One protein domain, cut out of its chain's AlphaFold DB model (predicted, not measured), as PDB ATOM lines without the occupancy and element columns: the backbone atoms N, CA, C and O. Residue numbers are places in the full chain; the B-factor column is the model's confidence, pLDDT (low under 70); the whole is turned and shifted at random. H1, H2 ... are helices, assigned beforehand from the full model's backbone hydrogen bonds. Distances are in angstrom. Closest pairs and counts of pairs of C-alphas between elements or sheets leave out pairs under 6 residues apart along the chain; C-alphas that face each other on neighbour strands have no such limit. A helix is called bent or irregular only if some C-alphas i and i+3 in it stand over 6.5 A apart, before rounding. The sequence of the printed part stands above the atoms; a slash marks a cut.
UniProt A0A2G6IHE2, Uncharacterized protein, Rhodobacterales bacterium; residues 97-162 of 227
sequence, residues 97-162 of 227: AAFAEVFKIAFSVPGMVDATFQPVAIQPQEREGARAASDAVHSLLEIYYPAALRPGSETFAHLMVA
ATOM      1  N   ALA A  97      20.648  15.525 -44.691       85.62
ATOM      2  CA  ALA A  97      20.569  14.942 -46.021       85.62
ATOM      3  C   ALA A  97      21.652  13.884 -46.264       85.62
ATOM      4  O   ALA A  97      21.297  12.787 -46.708       85.62
ATOM      5  N   ALA A  98      22.918  14.161 -45.938       85.31
ATOM      6  CA  ALA A  98      23.994  13.183 -46.054       85.31
ATOM      7  C   ALA A  98      23.816  12.028 -45.063       85.31
ATOM      8  O   ALA A  98      24.000  10.870 -45.447       85.31
ATOM      9  N   PHE A  99      23.362  12.299 -43.833       87.62
ATOM     10  CA  PHE A  99      23.075  11.243 -42.860       87.62
ATOM     11  C   PHE A  99      22.019  10.268 -43.382       87.62
ATOM     12  O   PHE A  99      22.198   9.056 -43.297       87.62
ATOM     13  N   ALA A 100      20.952  10.777 -44.001       89.25
ATOM     14  CA  ALA A 100      19.920   9.929 -44.582       89.25
ATOM     15  C   ALA A 100      20.413   9.059 -45.739       89.25
ATOM     16  O   ALA A 100      19.869   7.976 -45.960       89.25
ATOM     17  N   GLU A 101      21.429   9.492 -46.480       87.69
ATOM     18  CA  GLU A 101      22.027   8.657 -47.519       87.69
ATOM     19  C   GLU A 101      22.876   7.535 -46.911       87.69
ATOM     20  O   GLU A 101      22.702   6.369 -47.271       87.69
ATOM     21  N   VAL A 102      23.700   7.856 -45.907       86.12
ATOM     22  CA  VAL A 102      24.447   6.854 -45.126       86.12
ATOM     23  C   VAL A 102      23.492   5.852 -44.479       86.12
ATOM     24  O   VAL A 102      23.729   4.645 -44.534       86.12
ATOM     25  N   PHE A 103      22.371   6.332 -43.941       88.56
ATOM     26  CA  PHE A 103      21.320   5.505 -43.365       88.56
ATOM     27  C   PHE A 103      20.775   4.510 -44.398       88.56
ATOM     28  O   PHE A 103      20.752   3.308 -44.143       88.56
ATOM     29  N   LYS A 104      20.423   4.955 -45.611       88.25
ATOM     30  CA  LYS A 104      19.952   4.041 -46.670       88.25
ATOM     31  C   LYS A 104      20.980   2.982 -47.041       88.25
ATOM     32  O   LYS A 104      20.621   1.815 -47.216       88.25
ATOM     33  N   ILE A 105      22.242   3.386 -47.176       86.31
ATOM     34  CA  ILE A 105      23.340   2.477 -47.510       86.31
ATOM     35  C   ILE A 105      23.490   1.433 -46.402       86.31
ATOM     36  O   ILE A 105      23.521   0.241 -46.700       86.31
ATOM     37  N   ALA A 106      23.481   1.847 -45.134       86.00
ATOM     38  CA  ALA A 106      23.623   0.952 -43.987       86.00
ATOM     39  C   ALA A 106      22.568  -0.168 -43.969       86.00
ATOM     40  O   ALA A 106      22.902  -1.319 -43.688       86.00
ATOM     41  N   PHE A 107      21.316   0.131 -44.335       86.81
ATOM     42  CA  PHE A 107      20.258  -0.885 -44.434       86.81
ATOM     43  C   PHE A 107      20.308  -1.705 -45.728       86.81
ATOM     44  O   PHE A 107      19.781  -2.814 -45.774       86.81
ATOM     45  N   SER A 108      20.961  -1.198 -46.772       85.88
ATOM     46  CA  SER A 108      21.070  -1.875 -48.069       85.88
ATOM     47  C   SER A 108      22.242  -2.863 -48.126       85.88
ATOM     48  O   SER A 108      22.134  -3.904 -48.772       85.88
ATOM     49  N   VAL A 109      23.342  -2.582 -47.415       87.19
ATOM     50  CA  VAL A 109      24.564  -3.409 -47.406       87.19
ATOM     51  C   VAL A 109      24.305  -4.876 -47.033       87.19
ATOM     52  O   VAL A 109      24.784  -5.746 -47.762       87.19
ATOM     53  N   PRO A 110      23.526  -5.218 -45.985       81.75
ATOM     54  CA  PRO A 110      23.257  -6.619 -45.658       81.75
ATOM     55  C   PRO A 110      22.623  -7.401 -46.816       81.75
ATOM     56  O   PRO A 110      23.012  -8.540 -47.072       81.75
ATOM     57  N   GLY A 111      21.703  -6.777 -47.561       80.69
ATOM     58  CA  GLY A 111      21.058  -7.389 -48.725       80.69
ATOM     59  C   GLY A 111      21.985  -7.570 -49.931       80.69
ATOM     60  O   GLY A 111      21.682  -8.378 -50.807       80.69
ATOM     61  N   MET A 112      23.113  -6.849 -49.982       85.88
ATOM     62  CA  MET A 112      24.151  -7.042 -51.002       85.88
ATOM     63  C   MET A 112      25.056  -8.240 -50.693       85.88
ATOM     64  O   MET A 112      25.596  -8.842 -51.616       85.88
ATOM     65  N   VAL A 113      25.232  -8.578 -49.412       86.44
ATOM     66  CA  VAL A 113      26.078  -9.701 -48.976       86.44
ATOM     67  C   VAL A 113      25.337 -11.036 -49.091       86.44
ATOM     68  O   VAL A 113      25.931 -12.030 -49.501       86.44
ATOM     69  N   ASP A 114      24.042 -11.067 -48.759       80.75
ATOM     70  CA  ASP A 114      23.200 -12.265 -48.854       80.75
ATOM     71  C   ASP A 114      21.765 -11.882 -49.253       80.75
ATOM     72  O   ASP A 114      21.128 -11.024 -48.634       80.75
ATOM     73  N   ALA A 115      21.229 -12.560 -50.272       84.81
ATOM     74  CA  ALA A 115      19.872 -12.346 -50.771       84.81
ATOM     75  C   ALA A 115      18.795 -12.588 -49.697       84.81
ATOM     76  O   ALA A 115      17.732 -11.967 -49.728       84.81
ATOM     77  N   THR A 116      19.081 -13.431 -48.705       81.38
ATOM     78  CA  THR A 116      18.217 -13.684 -47.545       81.38
ATOM     79  C   THR A 116      17.940 -12.406 -46.746       81.38
ATOM     80  O   THR A 116      16.893 -12.291 -46.107       81.38
ATOM     81  N   PHE A 117      18.841 -11.418 -46.798       80.69
ATOM     82  CA  PHE A 117      18.686 -10.137 -46.110       80.69
ATOM     83  C   PHE A 117      18.105  -9.025 -46.983       80.69
ATOM     84  O   PHE A 117      17.899  -7.927 -46.472       80.69
ATOM     85  N   GLN A 118      17.756  -9.284 -48.247       82.44
ATOM     86  CA  GLN A 118      17.056  -8.285 -49.062       82.44
ATOM     87  C   GLN A 118      15.791  -7.703 -48.410       82.44
ATOM     88  O   GLN A 118      15.586  -6.497 -48.537       82.44
ATOM     89  N   PRO A 119      14.961  -8.472 -47.674       84.31
ATOM     90  CA  PRO A 119      13.786  -7.909 -47.011       84.31
ATOM     91  C   PRO A 119      14.112  -6.909 -45.893       84.31
ATOM     92  O   PRO A 119      13.219  -6.205 -45.441       84.31
ATOM     93  N   VAL A 120      15.359  -6.874 -45.406       83.19
ATOM     94  CA  VAL A 120      15.817  -5.924 -44.377       83.19
ATOM     95  C   VAL A 120      16.195  -4.573 -44.993       83.19
ATOM     96  O   VAL A 120      16.198  -3.564 -44.290       83.19
ATOM     97  N   ALA A 121      16.492  -4.538 -46.294       87.94
ATOM     98  CA  ALA A 121      16.732  -3.288 -46.996       87.94
ATOM     99  C   ALA A 121      15.447  -2.456 -47.064       87.94
ATOM    100  O   ALA A 121      14.348  -2.998 -47.211       87.94
ATOM    101  N   ILE A 122      15.608  -1.133 -46.986       86.62
ATOM    102  CA  ILE A 122      14.498  -0.179 -47.064       86.62
ATOM    103  C   ILE A 122      13.763  -0.388 -48.385       86.62
ATOM    104  O   ILE A 122      14.315  -0.166 -49.468       86.62
ATOM    105  N   GLN A 123      12.500  -0.793 -48.289       90.44
ATOM    106  CA  GLN A 123      11.681  -1.036 -49.464       90.44
ATOM    107  C   GLN A 123      11.216   0.288 -50.089       90.44
ATOM    108  O   GLN A 123      11.105   1.299 -49.388       90.44
ATOM    109  N   PRO A 124      10.901   0.331 -51.399       90.50
ATOM    110  CA  PRO A 124      10.458   1.559 -52.062       90.50
ATOM    111  C   PRO A 124       9.261   2.231 -51.378       90.50
ATOM    112  O   PRO A 124       9.245   3.453 -51.258       90.50
ATOM    113  N   GLN A 125       8.306   1.436 -50.887       91.69
ATOM    114  CA  GLN A 125       7.124   1.915 -50.166       91.69
ATOM    115  C   GLN A 125       7.416   2.429 -48.745       91.69
ATOM    116  O   GLN A 125       6.586   3.121 -48.170       91.69
ATOM    117  N   GLU A 126       8.584   2.124 -48.178       89.50
ATOM    118  CA  GLU A 126       8.973   2.521 -46.816       89.50
ATOM    119  C   GLU A 126       9.912   3.733 -46.802       89.50
ATOM    120  O   GLU A 126      10.311   4.194 -45.736       89.50
ATOM    121  N   ARG A 127      10.277   4.277 -47.971       88.88
ATOM    122  CA  ARG A 127      11.279   5.350 -48.096       88.88
ATOM    123  C   ARG A 127      10.937   6.608 -47.305       88.88
ATOM    124  O   ARG A 127      11.838   7.221 -46.741       88.88
ATOM    125  N   GLU A 128       9.664   6.987 -47.263       89.69
ATOM    126  CA  GLU A 128       9.214   8.168 -46.521       89.69
ATOM    127  C   GLU A 128       9.317   7.946 -45.006       89.69
ATOM    128  O   GLU A 128       9.885   8.773 -44.293       89.69
ATOM    129  N   GLY A 129       8.892   6.774 -44.523       90.44
ATOM    130  CA  GLY A 129       9.056   6.387 -43.119       90.44
ATOM    131  C   GLY A 129      10.526   6.261 -42.713       90.44
ATOM    132  O   GLY A 129      10.923   6.737 -41.652       90.44
ATOM    133  N   ALA A 130      11.361   5.692 -43.583       89.00
ATOM    134  CA  ALA A 130      12.799   5.599 -43.366       89.00
ATOM    135  C   ALA A 130      13.471   6.980 -43.335       89.00
ATOM    136  O   ALA A 130      14.412   7.180 -42.570       89.00
ATOM    137  N   ARG A 131      12.975   7.947 -44.119       90.19
ATOM    138  CA  ARG A 131      13.462   9.328 -44.070       90.19
ATOM    139  C   ARG A 131      13.139   9.983 -42.729       90.19
ATOM    140  O   ARG A 131      14.050  10.496 -42.091       90.19
ATOM    141  N   ALA A 132      11.891   9.890 -42.272       90.69
ATOM    142  CA  ALA A 132      11.489  10.421 -40.971       90.69
ATOM    143  C   ALA A 132      12.270   9.771 -39.812       90.69
ATOM    144  O   ALA A 132      12.711  10.457 -38.892       90.69
ATOM    145  N   ALA A 133      12.491   8.455 -39.877       90.62
ATOM    146  CA  ALA A 133      13.303   7.738 -38.898       90.62
ATOM    147  C   ALA A 133      14.767   8.204 -38.913       90.62
ATOM    148  O   ALA A 133      15.346   8.433 -37.855       90.62
ATOM    149  N   SER A 134      15.353   8.386 -40.098       90.88
ATOM    150  CA  SER A 134      16.709   8.915 -40.246       90.88
ATOM    151  C   SER A 134      16.847  10.315 -39.647       90.88
ATOM    152  O   SER A 134      17.805  10.569 -38.923       90.88
ATOM    153  N   ASP A 135      15.899  11.213 -39.923       90.12
ATOM    154  CA  ASP A 135      15.921  12.581 -39.398       90.12
ATOM    155  C   ASP A 135      15.789  12.588 -37.859       90.12
ATOM    156  O   ASP A 135      16.470  13.360 -37.179       90.12
ATOM    157  N   ALA A 136      14.974  11.690 -37.292       89.44
ATOM    158  CA  ALA A 136      14.843  11.517 -35.844       89.44
ATOM    159  C   ALA A 136      16.119  10.950 -35.198       89.44
ATOM    160  O   ALA A 136      16.528  11.418 -34.138       89.44
ATOM    161  N   VAL A 137      16.768   9.969 -35.832       86.38
ATOM    162  CA  VAL A 137      18.042   9.406 -35.350       86.38
ATOM    163  C   VAL A 137      19.156  10.448 -35.425       86.38
ATOM    164  O   VAL A 137      19.931  10.555 -34.480       86.38
ATOM    165  N   HIS A 138      19.215  11.242 -36.497       89.69
ATOM    166  CA  HIS A 138      20.157  12.358 -36.608       89.69
ATOM    167  C   HIS A 138      19.959  13.365 -35.470       89.69
ATOM    168  O   HIS A 138      20.907  13.650 -34.749       89.69
ATOM    169  N   SER A 139      18.716  13.795 -35.224       86.19
ATOM    170  CA  SER A 139      18.397  14.708 -34.117       86.19
ATOM    171  C   SER A 139      18.735  14.119 -32.743       86.19
ATOM    172  O   SER A 139      19.150  14.846 -31.848       86.19
ATOM    173  N   LEU A 140      18.573  12.806 -32.558       85.38
ATOM    174  CA  LEU A 140      18.944  12.136 -31.313       85.38
ATOM    175  C   LEU A 140      20.465  12.123 -31.110       85.38
ATOM    176  O   LEU A 140      20.939  12.351 -29.999       85.38
ATOM    177  N   LEU A 141      21.222  11.858 -32.179       85.94
ATOM    178  CA  LEU A 141      22.682  11.904 -32.155       85.94
ATOM    179  C   LEU A 141      23.190  13.327 -31.923       85.94
ATOM    180  O   LEU A 141      24.167  13.495 -31.212       85.94
ATOM    181  N   GLU A 142      22.507  14.338 -32.450       85.88
ATOM    182  CA  GLU A 142      22.835  15.746 -32.214       85.88
ATOM    183  C   GLU A 142      22.740  16.109 -30.721       85.88
ATOM    184  O   GLU A 142      23.632  16.769 -30.200       85.88
ATOM    185  N   ILE A 143      21.717  15.605 -30.016       84.44
ATOM    186  CA  ILE A 143      21.502  15.884 -28.586       84.44
ATOM    187  C   ILE A 143      22.452  15.080 -27.693       84.44
ATOM    188  O   ILE A 143      23.073  15.629 -26.790       84.44
ATOM    189  N   TYR A 144      22.527  13.762 -27.892       82.19
ATOM    190  CA  TYR A 144      23.197  12.876 -26.934       82.19
ATOM    191  C   TYR A 144      24.627  12.521 -27.322       82.19
ATOM    192  O   TYR A 144      25.387  12.053 -26.475       82.19
ATOM    193  N   TYR A 145      24.988  12.649 -28.600       84.62
ATOM    194  CA  TYR A 145      26.268  12.149 -29.083       84.62
ATOM    195  C   TYR A 145      26.795  12.868 -30.339       84.62
ATOM    196  O   TYR A 145      27.076  12.223 -31.359       84.62
ATOM    197  N   PRO A 146      26.984  14.201 -30.281       80.12
ATOM    198  CA  PRO A 146      27.348  15.008 -31.448       80.12
ATOM    199  C   PRO A 146      28.708  14.612 -32.041       80.12
ATOM    200  O   PRO A 146      28.944  14.762 -33.241       80.12
ATOM    201  N   ALA A 147      29.597  14.025 -31.231       78.19
ATOM    202  CA  ALA A 147      30.880  13.496 -31.686       78.19
ATOM    203  C   ALA A 147      30.735  12.410 -32.771       78.19
ATOM    204  O   ALA A 147      31.592  12.307 -33.646       78.19
ATOM    205  N   ALA A 148      29.650  11.627 -32.775       77.62
ATOM    206  CA  ALA A 148      29.417  10.608 -33.800       77.62
ATOM    207  C   ALA A 148      28.977  11.180 -35.160       77.62
ATOM    208  O   ALA A 148      29.031  10.462 -36.157       77.62
ATOM    209  N   LEU A 149      28.565  12.453 -35.216       78.38
ATOM    210  CA  LEU A 149      28.167  13.137 -36.453       78.38
ATOM    211  C   LEU A 149      29.336  13.828 -37.165       78.38
ATOM    212  O   LEU A 149      29.175  14.303 -38.290       78.38
ATOM    213  N   ARG A 150      30.514  13.878 -36.532       82.81
ATOM    214  CA  ARG A 150      31.719  14.463 -37.122       82.81
ATOM    215  C   ARG A 150      32.476  13.408 -37.933       82.81
ATOM    216  O   ARG A 150      32.901  12.396 -37.362       82.81
ATOM    217  N   PRO A 151      32.683  13.619 -39.242       70.69
ATOM    218  CA  PRO A 151      33.496  12.711 -40.037       70.69
ATOM    219  C   PRO A 151      34.943  12.746 -39.525       70.69
ATOM    220  O   PRO A 151      35.544  13.809 -39.399       70.69
ATOM    221  N   GLY A 152      35.494  11.574 -39.200       73.62
ATOM    222  CA  GLY A 152      36.854  11.445 -38.662       73.62
ATOM    223  C   GLY A 152      36.962  11.463 -37.136       73.62
ATOM    224  O   GLY A 152      38.077  11.414 -36.624       73.62
ATOM    225  N   SER A 153      35.848  11.486 -36.396       79.44
ATOM    226  CA  SER A 153      35.916  11.295 -34.946       79.44
ATOM    227  C   SER A 153      36.338   9.867 -34.587       79.44
ATOM    228  O   SER A 153      35.948   8.888 -35.235       79.44
ATOM    229  N   GLU A 154      37.121   9.737 -33.516       80.06
ATOM    230  CA  GLU A 154      37.535   8.439 -32.976       80.06
ATOM    231  C   GLU A 154      36.313   7.576 -32.637       80.06
ATOM    232  O   GLU A 154      36.241   6.398 -32.983       80.06
ATOM    233  N   THR A 155      35.296   8.192 -32.047       76.50
ATOM    234  CA  THR A 155      33.988   7.603 -31.784       76.50
ATOM    235  C   THR A 155      33.328   6.993 -33.022       76.50
ATOM    236  O   THR A 155      32.856   5.855 -32.976       76.50
ATOM    237  N   PHE A 156      33.274   7.731 -34.136       78.56
ATOM    238  CA  PHE A 156      32.688   7.225 -35.374       78.56
ATOM    239  C   PHE A 156      33.492   6.035 -35.909       78.56
ATOM    240  O   PHE A 156      32.908   5.037 -36.332       78.56
ATOM    241  N   ALA A 157      34.825   6.083 -35.818       81.19
ATOM    242  CA  ALA A 157      35.677   4.956 -36.194       81.19
ATOM    243  C   ALA A 157      35.376   3.704 -35.350       81.19
ATOM    244  O   ALA A 157      35.189   2.616 -35.901       81.19
ATOM    245  N   HIS A 158      35.234   3.857 -34.030       81.88
ATOM    246  CA  HIS A 158      34.845   2.763 -33.139       81.88
ATOM    247  C   HIS A 158      33.463   2.201 -33.490       81.88
ATOM    248  O   HIS A 158      33.288   0.981 -33.532       81.88
ATOM    249  N   LEU A 159      32.495   3.066 -33.806       81.00
ATOM    250  CA  LEU A 159      31.165   2.652 -34.248       81.00
ATOM    251  C   LEU A 159      31.226   1.863 -35.564       81.00
ATOM    252  O   LEU A 159      30.553   0.845 -35.694       81.00
ATOM    253  N   MET A 160      32.051   2.284 -36.522       82.00
ATOM    254  CA  MET A 160      32.201   1.597 -37.808       82.00
ATOM    255  C   MET A 160      32.860   0.218 -37.666       82.00
ATOM    256  O   MET A 160      32.525  -0.700 -38.414       82.00
ATOM    257  N   VAL A 161      33.742   0.037 -36.678       85.06
ATOM    258  CA  VAL A 161      34.356  -1.265 -36.368       85.06
ATOM    259  C   VAL A 161      33.404  -2.165 -35.570       85.06
ATOM    260  O   VAL A 161      33.236  -3.342 -35.895       85.06
ATOM    261  N   ALA A 162      32.756  -1.634 -34.528       81.19
ATOM    262  CA  ALA A 162      31.910  -2.412 -33.620       81.19
ATOM    263  C   ALA A 162      30.493  -2.658 -34.167       81.19
ATOM    264  O   ALA A 162      29.879  -3.690 -33.879       81.19
TER     265      ALA A 162
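What this domain is: This is residues 97 to 162 of the 227 residues of an uncharacterized protein of Rhodobacterales bacterium (UniProt A0A2G6IHE2). An open arch of helices: the long helix H3 is the bar, H1 runs off steeply from the bar's middle part, and H2 folds back on H1's far end as a short hairpin. From the other end of H3, H4 and H5 form a separate arm that meets the rest only through H4. The printed part has 66 residues with five named helices, H1 to H5 in chain order, and no named strand; its class is all helix. It is only just loose, close to compact, with a radius of gyration of the C-alphas of 13.1 A, and spans 33 by 25 by 16 A.

How they stand to each other: H3, residues 124 to 144, has a kink of 29 degrees near residue 131. With residues 131 to 138 alone it touches H1, residues 97 to 113, which uses residues 99 to 103 alone. Their closest C-alphas, of Ala 100 and Ser 134, are 5.5 A apart, and the two run opposite ways at a steep tilt of 60 degrees. H1 has a kink of 27 degrees near residue 107, and with residues 107 to 112 alone it touches H2, residues 115 to 120. The closest C-alphas there are those of Gly 111 and Gln 118, 4.1 A apart. H1 and H2 form a helical hairpin, opposite ways at a shallow tilt of 32 degrees, only just short of steep. H2 and H3 are apart. H3 only just touches H4, residues 146 to 149, and only at the corner, with 3 pairs of C-alphas within 8 A; the closest are those of Leu 141 and Ala 148, 7.1 A apart. H4 touches H5, residues 154 to 162, only at the corner, the C-alphas of Ala 148 and Phe 156 being closest at 5.0 A. H5 is apart from H1, H2 and H3; H1 and H4 are only just apart, at 8.4 A. In H5 every O i to N i+4 pair is within hydrogen-bond range, against 11 of 13 in H1, 15 of 17 in H3 and 0 of 2 in H2, where 2 of 3 O i to N i+3 pairs are; H4 is too short for an O i to N i+4 pair.

Where its parts are: H3 is 30.4 A long, from C-alpha 124 at (10.458, 1.559, -52.062) to C-alpha 144. H1 is 25.4 A long and begins at C-alpha 97, (20.569, 14.942, -46.021). H2 is 9.9 A, H4 5.4 A and H5 12.2 A long; H5 ends at C-alpha 162, (31.910, -2.412, -33.620). Three helices are irregular: H3, with C-alphas 125 and 128 at 7.5 A, H2, with 116 and 119 at 7.3 A, and H1, only just, with 107 and 110 at 6.6 A.

The domain as a whole: The two C-alphas farthest apart, of Ala 115 and Ile 143, are 35.9 A apart. The printed part has no cut, and its four links are tight. The mean pLDDT of the printed part is 84.8, and no printed residue is under 70.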